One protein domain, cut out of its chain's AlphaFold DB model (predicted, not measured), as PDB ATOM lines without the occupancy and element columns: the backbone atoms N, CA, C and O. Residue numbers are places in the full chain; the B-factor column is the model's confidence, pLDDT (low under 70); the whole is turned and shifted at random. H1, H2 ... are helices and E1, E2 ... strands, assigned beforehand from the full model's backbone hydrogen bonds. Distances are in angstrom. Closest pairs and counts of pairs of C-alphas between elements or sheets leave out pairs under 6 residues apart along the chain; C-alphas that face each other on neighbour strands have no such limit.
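This is residues 226 to 311 of the 312 residues of the protein "Photosystem I assembly protein Ycf4" of Pleurastrum terricola (UniProt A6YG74). A four-stranded sheet with one helix over one face makes the body, and a two-stranded hairpin, E1 and E2, splays away from it as the other arm of an open V, joined to the body where E2 leads into E3. H1 lies lengthwise over E3, and the opposite face of the sheet has no named helix on it. The printed part has 86 residues with six named strands and one named helix, in the order E1 E2 E3 E4 E5 H1 E6; the larger sheet runs E5 E4 E3 E6 and is mixed, while E1 and E2 are antiparallel. The class is mixed, helices and strands. The whole is only just compact, close to loose, with a radius of gyration of the C-alphas of 14.0 A and spans of 40 by 31 by 19 A.

E1, residues 226 to 232, begins at C-alpha 226 (19.480, -14.328, 53.073) and is 20.0 A long. E2, residues 240 to 246, is 19.8 A long. E3, residues 250 to 258, is the longest strand, at 23.2 A, and begins at C-alpha 250 (26.804, -20.103, 50.907). E4, residues 264 to 271, is 20.4 A long and bends by 52 degrees at residue 267. E5 is short, residues 276 to 278, at 6.6 A. H1, residues 290 to 304, is 20.9 A long. E6, residues 307 to 311, is 13.2 A long and ends at C-alpha 311 (34.158, -26.112, 36.471).

E1 and E2 form a hairpin, antiparallel at 166 degrees, with N 227 and O 245 2.8 A apart, within hydrogen-bond range. E2 and E3 meet only through their link. E1 is apart from E3, E4, E5, H1 and E6. E3, E4 and E5 form a meander, each strand the antiparallel neighbour of the one before. In the hairpin of E3 and E4, N 254 and O 268 are 2.8 A apart; in that of E4 and E5, N 277 and O 269 are 2.8 A apart. E6 is parallel to E3 at 28 degrees, with N 255 and O 309 2.8 A apart. The edge strands E5 and E6 are apart. From edge to edge the strands' lines turn by 82 degrees. H1 is on this sheet, making two layers, a helix on one face of a sheet, at a height over the sheet of 9.1 A. It lies over E3 and runs along the strands, at 1 degree to E3 on the local plane. The closest C-alphas of H1 and E3 are those of Ala 301 and Ile 253, 6.1 A apart. E5, H1 and E6 are a split strand-helix-strand unit, two strands of one sheet that are not neighbours, with a helix between them along the chain and with E4 and E3 between them in the sheet; its crossover is right-handed. Every O i to N i+4 pair of H1 is within hydrogen-bond range.

The two C-alphas farthest apart, those of Lys 237 and Glu 291, are 41.0 A apart. The printed part has no cut. The link from E5 to H1, 11 residues, is long. The mean pLDDT of the printed part is 83.2; residue 261 and residues 281 to 288 are under 70.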
ATOM      1  N   HIS A 226      19.955 -13.028  53.521       86.93
ATOM      2  CA  HIS A 226      19.480 -14.328  53.073       86.93
ATOM      3  C   HIS A 226      19.166 -14.295  51.584       86.93
ATOM      4  O   HIS A 226      18.901 -13.246  50.992       86.93
ATOM      5  N   ILE A 227      19.187 -15.472  50.977       88.27
ATOM      6  CA  ILE A 227      18.795 -15.688  49.593       88.27
ATOM      7  C   ILE A 227      17.478 -16.432  49.586       88.27
ATOM      8  O   ILE A 227      17.328 -17.466  50.233       88.27
ATOM      9  N   ARG A 228      16.531 -15.910  48.817       89.49
ATOM     10  CA  ARG A 228      15.231 -16.512  48.585       89.49
ATOM     11  C   ARG A 228      15.131 -16.978  47.144       89.49
ATOM     12  O   ARG A 228      15.309 -16.205  46.207       89.49
ATOM     13  N   ILE A 229      14.781 -18.241  46.967       89.17
ATOM     14  CA  ILE A 229      14.621 -18.871  45.663       89.17
ATOM     15  C   ILE A 229      13.186 -19.346  45.553       89.17
ATOM     16  O   ILE A 229      12.744 -20.235  46.278       89.17
ATOM     17  N   PHE A 230      12.461 -18.735  44.627       89.94
ATOM     18  CA  PHE A 230      11.079 -19.067  44.344       89.94
ATOM     19  C   PHE A 230      10.961 -19.718  42.969       89.94
ATOM     20  O   PHE A 230      11.512 -19.215  41.983       89.94
ATOM     21  N   ARG A 231      10.215 -20.821  42.888       88.83
ATOM     22  CA  ARG A 231       9.891 -21.530  41.643       88.83
ATOM     23  C   ARG A 231       8.453 -22.038  41.655       88.83
ATOM     24  O   ARG A 231       7.955 -22.531  42.665       88.83
ATOM     25  N   TRP A 232       7.811 -21.978  40.497       86.53
ATOM     26  CA  TRP A 232       6.565 -22.675  40.213       86.53
ATOM     27  C   TRP A 232       6.870 -24.107  39.767       86.53
ATOM     28  O   TRP A 232       7.520 -24.325  38.751       86.53
ATOM     29  N   GLY A 233       6.409 -25.087  40.531       86.05
ATOM     30  CA  GLY A 233       6.457 -26.503  40.190       86.05
ATOM     31  C   GLY A 233       5.230 -26.974  39.406       86.05
ATOM     32  O   GLY A 233       4.387 -26.184  38.969       86.05
ATOM     33  N   PHE A 234       5.137 -28.294  39.253       82.09
ATOM     34  CA  PHE A 234       3.982 -28.968  38.665       82.09
ATOM     35  C   PHE A 234       2.719 -28.732  39.525       82.09
ATOM     36  O   PHE A 234       2.836 -28.531  40.740       82.09
ATOM     37  N   PRO A 235       1.507 -28.712  38.940       81.78
ATOM     38  CA  PRO A 235       0.261 -28.601  39.691       81.78
ATOM     39  C   PRO A 235       0.178 -29.672  40.785       81.78
ATOM     40  O   PRO A 235       0.397 -30.855  40.545       81.78
ATOM     41  N   GLY A 236      -0.133 -29.232  42.003       84.52
ATOM     42  CA  GLY A 236      -0.199 -30.072  43.194       84.52
ATOM     43  C   GLY A 236      -0.197 -29.226  44.469       84.52
ATOM     44  O   GLY A 236      -0.129 -27.996  44.404       84.52
ATOM     45  N   LYS A 237      -0.244 -29.879  45.638       83.27
ATOM     46  CA  LYS A 237      -0.236 -29.200  46.953       83.27
ATOM     47  C   LYS A 237       0.998 -28.303  47.141       83.27
ATOM     48  O   LYS A 237       0.880 -27.203  47.665       83.27
ATOM     49  N   ASN A 238       2.143 -28.723  46.600       83.68
ATOM     50  CA  ASN A 238       3.423 -28.014  46.690       83.68
ATOM     51  C   ASN A 238       3.797 -27.323  45.367       83.68
ATOM     52  O   ASN A 238       4.951 -27.348  44.945       83.68
ATOM     53  N   ARG A 239       2.819 -26.706  44.684       87.04
ATOM     54  CA  ARG A 239       3.065 -25.983  43.420       87.04
ATOM     55  C   ARG A 239       4.075 -24.843  43.596       87.04
ATOM     56  O   ARG A 239       4.769 -24.488  42.652       87.04
ATOM     57  N   LYS A 240       4.134 -24.227  44.777       89.14
ATOM     58  CA  LYS A 240       5.074 -23.144  45.089       89.14
ATOM     59  C   LYS A 240       6.262 -23.720  45.847       89.14
ATOM     60  O   LYS A 240       6.095 -24.209  46.957       89.14
ATOM     61  N   ILE A 241       7.445 -23.617  45.261       86.20
ATOM     62  CA  ILE A 241       8.707 -23.967  45.906       86.20
ATOM     63  C   ILE A 241       9.333 -22.648  46.356       86.20
ATOM     64  O   ILE A 241       9.676 -21.820  45.516       86.20
ATOM     65  N   ASN A 242       9.422 -22.426  47.666       88.75
ATOM     66  CA  ASN A 242      10.026 -21.234  48.261       88.75
ATOM     67  C   ASN A 242      11.132 -21.682  49.217       88.75
ATOM     68  O   ASN A 242      10.847 -22.159  50.310       88.75
ATOM     69  N   LEU A 243      12.378 -21.570  48.774       88.61
ATOM     70  CA  LEU A 243      13.557 -21.945  49.542       88.61
ATOM     71  C   LEU A 243      14.229 -20.677  50.055       88.61
ATOM     72  O   LEU A 243      14.347 -19.698  49.317       88.61
ATOM     73  N   GLN A 244      14.668 -20.694  51.306       89.72
ATOM     74  CA  GLN A 244      15.408 -19.598  51.915       89.72
ATOM     75  C   GLN A 244      16.680 -20.143  52.552       89.72
ATOM     76  O   GLN A 244      16.638 -21.146  53.261       89.72
ATOM     77  N   TYR A 245      17.798 -19.477  52.280       88.35
ATOM     78  CA  TYR A 245      19.120 -19.840  52.777       88.35
ATOM     79  C   TYR A 245      19.779 -18.611  53.390       88.35
ATOM     80  O   TYR A 245      19.800 -17.549  52.765       88.35
ATOM     81  N   SER A 246      20.330 -18.740  54.593       86.49
ATOM     82  CA  SER A 246      21.167 -17.689  55.180       86.49
ATOM     83  C   SER A 246      22.442 -17.532  54.356       86.49
ATOM     84  O   SER A 246      22.978 -18.528  53.868       86.49
ATOM     85  N   ILE A 247      22.959 -16.306  54.217       85.86
ATOM     86  CA  ILE A 247      24.195 -16.078  53.447       85.86
ATOM     87  C   ILE A 247      25.378 -16.883  54.005       85.86
ATOM     88  O   ILE A 247      26.198 -17.362  53.231       85.86
ATOM     89  N   ASP A 248      25.403 -17.141  55.314       85.91
ATOM     90  CA  ASP A 248      26.440 -17.948  55.975       85.91
ATOM     91  C   ASP A 248      26.500 -19.405  55.476       85.91
ATOM     92  O   ASP A 248      27.513 -20.081  55.630       85.91
ATOM     93  N   GLN A 249      25.417 -19.910  54.875       86.66
ATOM     94  CA  GLN A 249      25.369 -21.254  54.296       86.66
ATOM     95  C   GLN A 249      25.941 -21.306  52.877       86.66
ATOM     96  O   GLN A 249      26.038 -22.388  52.305       86.66
ATOM     97  N   ILE A 250      26.290 -20.171  52.274       89.06
ATOM     98  CA  ILE A 250      26.804 -20.103  50.907       89.06
ATOM     99  C   ILE A 250      28.320 -20.253  50.958       89.06
ATOM    100  O   ILE A 250      29.014 -19.433  51.551       89.06
ATOM    101  N   SER A 251      28.840 -21.298  50.319       90.12
ATOM    102  CA  SER A 251      30.278 -21.574  50.294       90.12
ATOM    103  C   SER A 251      30.972 -20.875  49.126       90.12
ATOM    104  O   SER A 251      32.017 -20.253  49.316       90.12
ATOM    105  N   ALA A 252      30.400 -20.975  47.925       92.14
ATOM    106  CA  ALA A 252      30.977 -20.422  46.705       92.14
ATOM    107  C   ALA A 252      29.909 -20.198  45.626       92.14
ATOM    108  O   ALA A 252      28.810 -20.757  45.677       92.14
ATOM    109  N   ILE A 253      30.248 -19.405  44.613       92.00
ATOM    110  CA  ILE A 253      29.545 -19.401  43.328       92.00
ATOM    111  C   ILE A 253      30.327 -20.297  42.382       92.00
ATOM    112  O   ILE A 253      31.524 -20.105  42.216       92.00
ATOM    113  N   LYS A 254      29.660 -21.263  41.759       91.38
ATOM    114  CA  LYS A 254      30.248 -22.175  40.780       91.38
ATOM    115  C   LYS A 254      29.838 -21.741  39.376       91.38
ATOM    116  O   LYS A 254      28.649 -21.625  39.085       91.38
ATOM    117  N   LEU A 255      30.816 -21.509  38.512       89.50
ATOM    118  CA  LEU A 255      30.618 -21.265  37.089       89.50
ATOM    119  C   LEU A 255      30.868 -22.565  36.325       89.50
ATOM    120  O   LEU A 255      31.988 -23.071  36.319       89.50
ATOM    121  N   GLU A 256      29.835 -23.103  35.686       86.13
ATOM    122  CA  GLU A 256      29.961 -24.274  34.819       86.13
ATOM    123  C   GLU A 256      30.044 -23.834  33.360       86.13
ATOM    124  O   GLU A 256      29.125 -23.191  32.837       86.13
ATOM    125  N   PHE A 257      31.148 -24.205  32.710       82.18
ATOM    126  CA  PHE A 257      31.367 -23.996  31.288       82.18
ATOM    127  C   PHE A 257      31.767 -25.315  30.634       82.18
ATOM    128  O   PHE A 257      32.928 -25.701  30.639       82.18
ATOM    129  N   LEU A 258      30.786 -25.991  30.042       79.68
ATOM    130  CA  LEU A 258      31.029 -27.170  29.220       79.68
ATOM    131  C   LEU A 258      31.009 -26.761  27.751       79.68
ATOM    132  O   LEU A 258      30.048 -26.140  27.286       79.68
ATOM    133  N   GLN A 259      32.051 -27.135  27.011       74.06
ATOM    134  CA  GLN A 259      32.158 -26.922  25.570       74.06
ATOM    135  C   GLN A 259      31.963 -28.255  24.832       74.06
ATOM    136  O   GLN A 259      32.625 -29.241  25.139       74.06
ATOM    137  N   GLY A 260      31.030 -28.312  23.875       72.62
ATOM    138  CA  GLY A 260      30.734 -29.521  23.093       72.62
ATOM    139  C   GLY A 260      29.262 -29.632  22.682       72.62
ATOM    140  O   GLY A 260      28.522 -28.655  22.749       72.62
ATOM    141  N   PHE A 261      28.820 -30.835  22.295       67.02
ATOM    142  CA  PHE A 261      27.417 -31.116  21.935       67.02
ATOM    143  C   PHE A 261      26.429 -30.862  23.081       67.02
ATOM    144  O   PHE A 261      25.272 -30.525  22.847       67.02
ATOM    145  N   ASN A 262      26.891 -31.001  24.325       70.23
ATOM    146  CA  ASN A 262      26.133 -30.662  25.526       70.23
ATOM    147  C   ASN A 262      26.734 -29.419  26.184       70.23
ATOM    148  O   ASN A 262      27.106 -29.444  27.357       70.23
ATOM    149  N   SER A 263      26.906 -28.355  25.395       72.28
ATOM    150  CA  SER A 263      27.457 -27.117  25.916       72.28
ATOM    151  C   SER A 263      26.532 -26.540  26.980       72.28
ATOM    152  O   SER A 263      25.354 -26.295  26.708       72.28
ATOM    153  N   LYS A 264      27.061 -26.313  28.181       75.72
ATOM    154  CA  LYS A 264      26.325 -25.724  29.302       75.72
ATOM    155  C   LYS A 264      27.080 -24.509  29.802       75.72
ATOM    156  O   LYS A 264      28.296 -24.556  29.957       75.72
ATOM    157  N   ARG A 265      26.343 -23.425  30.019       80.67
ATOM    158  CA  ARG A 265      26.845 -22.140  30.506       80.67
ATOM    159  C   ARG A 265      25.946 -21.693  31.645       80.67
ATOM    160  O   ARG A 265      24.893 -21.108  31.403       80.67
ATOM    161  N   THR A 266      26.295 -22.056  32.875       85.11
ATOM    162  CA  THR A 266      25.400 -21.873  34.025       85.11
ATOM    163  C   THR A 266      26.132 -21.354  35.249       85.11
ATOM    164  O   THR A 266      27.219 -21.816  35.583       85.11
ATOM    165  N   ILE A 267      25.500 -20.404  35.942       88.64
ATOM    166  CA  ILE A 267      25.935 -19.928  37.253       88.64
ATOM    167  C   ILE A 267      25.145 -20.701  38.313       88.64
ATOM    168  O   ILE A 267      23.911 -20.646  38.357       88.64
ATOM    169  N   CYS A 268      25.866 -21.413  39.168       89.26
ATOM    170  CA  CYS A 268      25.348 -22.189  40.285       89.26
ATOM    171  C   CYS A 268      25.772 -21.549  41.609       89.26
ATOM    172  O   CYS A 268      26.884 -21.052  41.762       89.26
ATOM    173  N   LEU A 269      24.894 -21.595  42.602       90.35
ATOM    174  CA  LEU A 269      25.212 -21.277  43.984       90.35
ATOM    175  C   LEU A 269      25.533 -22.571  44.724       90.35
ATOM    176  O   LEU A 269      24.683 -23.456  44.783       90.35
ATOM    177  N   LYS A 270      26.729 -22.675  45.301       91.94
ATOM    178  CA  LYS A 270      27.160 -23.830  46.090       91.94
ATOM    179  C   LYS A 270      26.941 -23.549  47.570       91.94
ATOM    180  O   LYS A 270      27.524 -22.621  48.139       91.94
ATOM    181  N   LEU A 271      26.084 -24.346  48.193       91.15
ATOM    182  CA  LEU A 271      25.866 -24.324  49.635       91.15
ATOM    183  C   LEU A 271      26.979 -25.095  50.359       91.15
ATOM    184  O   LEU A 271      27.652 -25.942  49.775       91.15
ATOM    185  N   SER A 272      27.142 -24.832  51.653       87.91
ATOM    186  CA  SER A 272      28.086 -25.526  52.540       87.91
ATOM    187  C   SER A 272      27.868 -27.045  52.575       87.91
ATOM    188  O   SER A 272      28.819 -27.806  52.713       87.91
ATOM    189  N   ASP A 273      26.630 -27.483  52.359       88.32
ATOM    190  CA  ASP A 273      26.184 -28.880  52.281       88.32
ATOM    191  C   ASP A 273      26.347 -29.496  50.868       88.32
ATOM    192  O   ASP A 273      25.587 -30.373  50.469       88.32
ATOM    193  N   GLN A 274      27.266 -28.970  50.046       85.71
ATOM    194  CA  GLN A 274      27.549 -29.398  48.657       85.71
ATOM    195  C   GLN A 274      26.367 -29.327  47.666       85.71
ATOM    196  O   GLN A 274      26.514 -29.671  46.495       85.71
ATOM    197  N   ARG A 275      25.192 -28.855  48.090       89.17
ATOM    198  CA  ARG A 275      24.041 -28.639  47.207       89.17
ATOM    199  C   ARG A 275      24.295 -27.459  46.276       89.17
ATOM    200  O   ARG A 275      24.654 -26.372  46.727       89.17
ATOM    201  N   GLU A 276      24.039 -27.665  44.991       88.57
ATOM    202  CA  GLU A 276      24.185 -26.644  43.955       88.57
ATOM    203  C   GLU A 276      22.812 -26.151  43.496       88.57
ATOM    204  O   GLU A 276      21.921 -26.944  43.183       88.57
ATOM    205  N   ILE A 277      22.624 -24.831  43.454       85.86
ATOM    206  CA  ILE A 277      21.368 -24.216  43.031       85.86
ATOM    207  C   ILE A 277      21.605 -23.326  41.822       85.86
ATOM    208  O   ILE A 277      22.314 -22.327  41.895       85.86
ATOM    209  N   LEU A 278      20.957 -23.663  40.712       83.81
ATOM    210  CA  LEU A 278      21.035 -22.893  39.475       83.81
ATOM    211  C   LEU A 278      20.440 -21.491  39.669       83.81
ATOM    212  O   LEU A 278      19.239 -21.330  39.929       83.81
ATOM    213  N   LEU A 279      21.293 -20.479  39.513       80.88
ATOM    214  CA  LEU A 279      20.901 -19.074  39.514       80.88
ATOM    215  C   LEU A 279      20.513 -18.600  38.113       80.88
ATOM    216  O   LEU A 279      19.621 -17.762  37.992       80.88
ATOM    217  N   THR A 280      21.137 -19.156  37.072       74.86
ATOM    218  CA  THR A 280      20.811 -18.855  35.674       74.86
ATOM    219  C   THR A 280      19.607 -19.671  35.195       74.86
ATOM    220  O   THR A 280      19.446 -20.857  35.494       74.86
ATOM    221  N   GLY A 281      18.740 -19.022  34.425       62.79
ATOM    222  CA  GLY A 281      17.584 -19.616  33.777       62.79
ATOM    223  C   GLY A 281      18.002 -20.351  32.509       62.79
ATOM    224  O   GLY A 281      18.287 -19.725  31.510       62.79
ATOM    225  N   SER A 282      17.955 -21.679  32.564       59.32
ATOM    226  CA  SER A 282      18.232 -22.646  31.490       59.32
ATOM    227  C   SER A 282      19.608 -22.615  30.815       59.32
ATOM    228  O   SER A 282      20.026 -21.608  30.262       59.32
ATOM    229  N   PRO A 283      20.253 -23.789  30.723       57.19
ATOM    230  CA  PRO A 283      21.587 -23.932  30.143       57.19
ATOM    231  C   PRO A 283      21.683 -23.678  28.629       57.19
ATOM    232  O   PRO A 283      22.786 -23.715  28.097       57.19
ATOM    233  N   GLN A 284      20.563 -23.476  27.925       53.13
ATOM    234  CA  GLN A 284      20.491 -23.502  26.454       53.13
ATOM    235  C   GLN A 284      19.890 -22.224  25.839       53.13
ATOM    236  O   GLN A 284      19.640 -22.195  24.638       53.13
ATOM    237  N   GLY A 285      19.593 -21.199  26.648       50.45
ATOM    238  CA  GLY A 285      18.618 -20.167  26.270       50.45
ATOM    239  C   GLY A 285      19.144 -18.786  25.892       50.45
ATOM    240  O   GLY A 285      18.506 -18.139  25.070       50.45
ATOM    241  N   ASP A 286      20.274 -18.347  26.441       55.19
ATOM    242  CA  ASP A 286      20.744 -16.977  26.242       55.19
ATOM    243  C   ASP A 286      22.136 -17.012  25.600       55.19
ATOM    244  O   ASP A 286      23.062 -17.639  26.113       55.19
ATOM    245  N   TRP A 287      22.287 -16.344  24.456       51.83
ATOM    246  CA  TRP A 287      23.527 -16.196  23.671       51.83
ATOM    247  C   TRP A 287      24.592 -15.343  24.380       51.83
ATOM    248  O   TRP A 287      25.426 -14.702  23.742       51.83
ATOM    249  N   GLU A 288      24.581 -15.333  25.711       64.65
ATOM    250  CA  GLU A 288      25.565 -14.624  26.509       64.65
ATOM    251  C   GLU A 288      26.953 -15.218  26.229       64.65
ATOM    252  O   GLU A 288      27.196 -16.437  26.255       64.65
ATOM    253  N   THR A 289      27.873 -14.324  25.874       75.94
ATOM    254  CA  THR A 289      29.282 -14.658  25.689       75.94
ATOM    255  C   THR A 289      29.832 -15.173  27.015       75.94
ATOM    256  O   THR A 289      29.428 -14.699  28.076       75.94
ATOM    257  N   PHE A 290      30.766 -16.126  26.976       81.69
ATOM    258  CA  PHE A 290      31.418 -16.626  28.192       81.69
ATOM    259  C   PHE A 290      31.952 -15.482  29.069       81.69
ATOM    260  O   PHE A 290      31.722 -15.484  30.270       81.69
ATOM    261  N   GLU A 291      32.536 -14.455  28.450       84.01
ATOM    262  CA  GLU A 291      33.005 -13.239  29.122       84.01
ATOM    263  C   GLU A 291      31.897 -12.512  29.907       84.01
ATOM    264  O   GLU A 291      32.109 -12.070  31.034       84.01
ATOM    265  N   GLN A 292      30.686 -12.414  29.348       85.43
ATOM    266  CA  GLN A 292      29.550 -11.795  30.036       85.43
ATOM    267  C   GLN A 292      29.099 -12.643  31.225       85.43
ATOM    268  O   GLN A 292      28.820 -12.100  32.294       85.43
ATOM    269  N   LEU A 293      29.066 -13.964  31.052       85.82
ATOM    270  CA  LEU A 293      28.696 -14.909  32.101       85.82
ATOM    271  C   LEU A 293      29.715 -14.896  33.252       85.82
ATOM    272  O   LEU A 293      29.335 -14.845  34.420       85.82
ATOM    273  N   GLU A 294      31.007 -14.890  32.927       87.43
ATOM    274  CA  GLU A 294      32.105 -14.776  33.887       87.43
ATOM    275  C   GLU A 294      32.042 -13.443  34.634       87.43
ATOM    276  O   GLU A 294      32.130 -13.413  35.864       87.43
ATOM    277  N   LYS A 295      31.812 -12.337  33.915       90.08
ATOM    278  CA  LYS A 295      31.642 -11.016  34.521       90.08
ATOM    279  C   LYS A 295      30.469 -11.000  35.499       90.08
ATOM    280  O   LYS A 295      30.633 -10.547  36.631       90.08
ATOM    281  N   GLN A 296      29.315 -11.542  35.104       87.74
ATOM    282  CA  GLN A 296      28.149 -11.664  35.980       87.74
ATOM    283  C   GLN A 296      28.452 -12.520  37.219       87.74
ATOM    284  O   GLN A 296      28.103 -12.134  38.336       87.74
ATOM    285  N   ALA A 297      29.124 -13.660  37.051       89.04
ATOM    286  CA  ALA A 297      29.494 -14.537  38.158       89.04
ATOM    287  C   ALA A 297      30.492 -13.866  39.119       89.04
ATOM    288  O   ALA A 297      30.338 -13.963  40.335       89.04
ATOM    289  N   SER A 298      31.463 -13.120  38.586       91.27
ATOM    290  CA  SER A 298      32.427 -12.331  39.360       91.27
ATOM    291  C   SER A 298      31.747 -11.212  40.153       91.27
ATOM    292  O   SER A 298      32.028 -11.029  41.338       91.27
ATOM    293  N   GLU A 299      30.819 -10.476  39.537       89.71
ATOM    294  CA  GLU A 299      30.030  -9.439  40.211       89.71
ATOM    295  C   GLU A 299      29.173 -10.021  41.339       89.71
ATOM    296  O   GLU A 299      29.140  -9.465  42.439       89.71
ATOM    297  N   LEU A 300      28.524 -11.163  41.098       88.21
ATOM    298  CA  LEU A 300      27.754 -11.881  42.110       88.21
ATOM    299  C   LEU A 300      28.635 -12.372  43.267       88.21
ATOM    300  O   LEU A 300      28.254 -12.218  44.428       88.21
ATOM    301  N   ALA A 301      29.815 -12.924  42.976       91.07
ATOM    302  CA  ALA A 301      30.736 -13.435  43.994       91.07
ATOM    303  C   ALA A 301      31.247 -12.296  44.887       91.07
ATOM    304  O   ALA A 301      31.234 -12.406  46.114       91.07
ATOM    305  N   LYS A 302      31.588 -11.152  44.276       90.55
ATOM    306  CA  LYS A 302      31.953  -9.917  44.988       90.55
ATOM    307  C   LYS A 302      30.807  -9.391  45.849       90.55
ATOM    308  O   LYS A 302      31.045  -8.976  46.980       90.55
ATOM    309  N   PHE A 303      29.576  -9.425  45.336       86.64
ATOM    310  CA  PHE A 303      28.389  -8.974  46.060       86.64
ATOM    311  C   PHE A 303      28.116  -9.825  47.308       86.64
ATOM    312  O   PHE A 303      27.879  -9.285  48.387       86.64
ATOM    313  N   LEU A 304      28.211 -11.149  47.174       86.85
ATOM    314  CA  LEU A 304      28.000 -12.099  48.269       86.85
ATOM    315  C   LEU A 304      29.218 -12.262  49.192       86.85
ATOM    316  O   LEU A 304      29.074 -12.825  50.273       86.85
ATOM    317  N   LYS A 305      30.393 -11.752  48.798       87.79
ATOM    318  CA  LYS A 305      31.684 -11.930  49.492       87.79
ATOM    319  C   LYS A 305      32.078 -13.404  49.651       87.79
ATOM    320  O   LYS A 305      32.616 -13.795  50.684       87.79
ATOM    321  N   VAL A 306      31.814 -14.203  48.622       90.54
ATOM    322  CA  VAL A 306      32.151 -15.635  48.563       90.54
ATOM    323  C   VAL A 306      33.148 -15.907  47.441       90.54
ATOM    324  O   VAL A 306      33.318 -15.089  46.534       90.54
ATOM    325  N   ASN A 307      33.802 -17.065  47.491       91.64
ATOM    326  CA  ASN A 307      34.740 -17.481  46.452       91.64
ATOM    327  C   ASN A 307      34.008 -17.827  45.143       91.64
ATOM    328  O   ASN A 307      32.850 -18.251  45.156       91.64
ATOM    329  N   LEU A 308      34.705 -17.664  44.019       92.09
ATOM    330  CA  LEU A 308      34.259 -18.098  42.696       92.09
ATOM    331  C   LEU A 308      35.013 -19.381  42.319       92.09
ATOM    332  O   LEU A 308      36.240 -19.382  42.264       92.09
ATOM    333  N   GLU A 309      34.282 -20.466  42.082       92.06
ATOM    334  CA  GLU A 309      34.793 -21.751  41.606       92.06
ATOM    335  C   GLU A 309      34.478 -21.909  40.112       92.06
ATOM    336  O   GLU A 309      33.374 -21.592  39.668       92.06
ATOM    337  N   PHE A 310      35.421 -22.439  39.334       87.98
ATOM    338  CA  PHE A 310      35.238 -22.728  37.911       87.98
ATOM    339  C   PHE A 310      35.216 -24.240  37.689       87.98
ATOM    340  O   PHE A 310      36.089 -24.949  38.185       87.98
ATOM    341  N   SER A 311      34.233 -24.726  36.932       80.69
ATOM    342  CA  SER A 311      34.158 -26.112  36.471       80.69
ATOM    343  C   SER A 311      34.233 -26.127  34.946       80.69
ATOM    344  O   SER A 311      33.299 -25.676  34.277       80.69
TER     345      SER A 311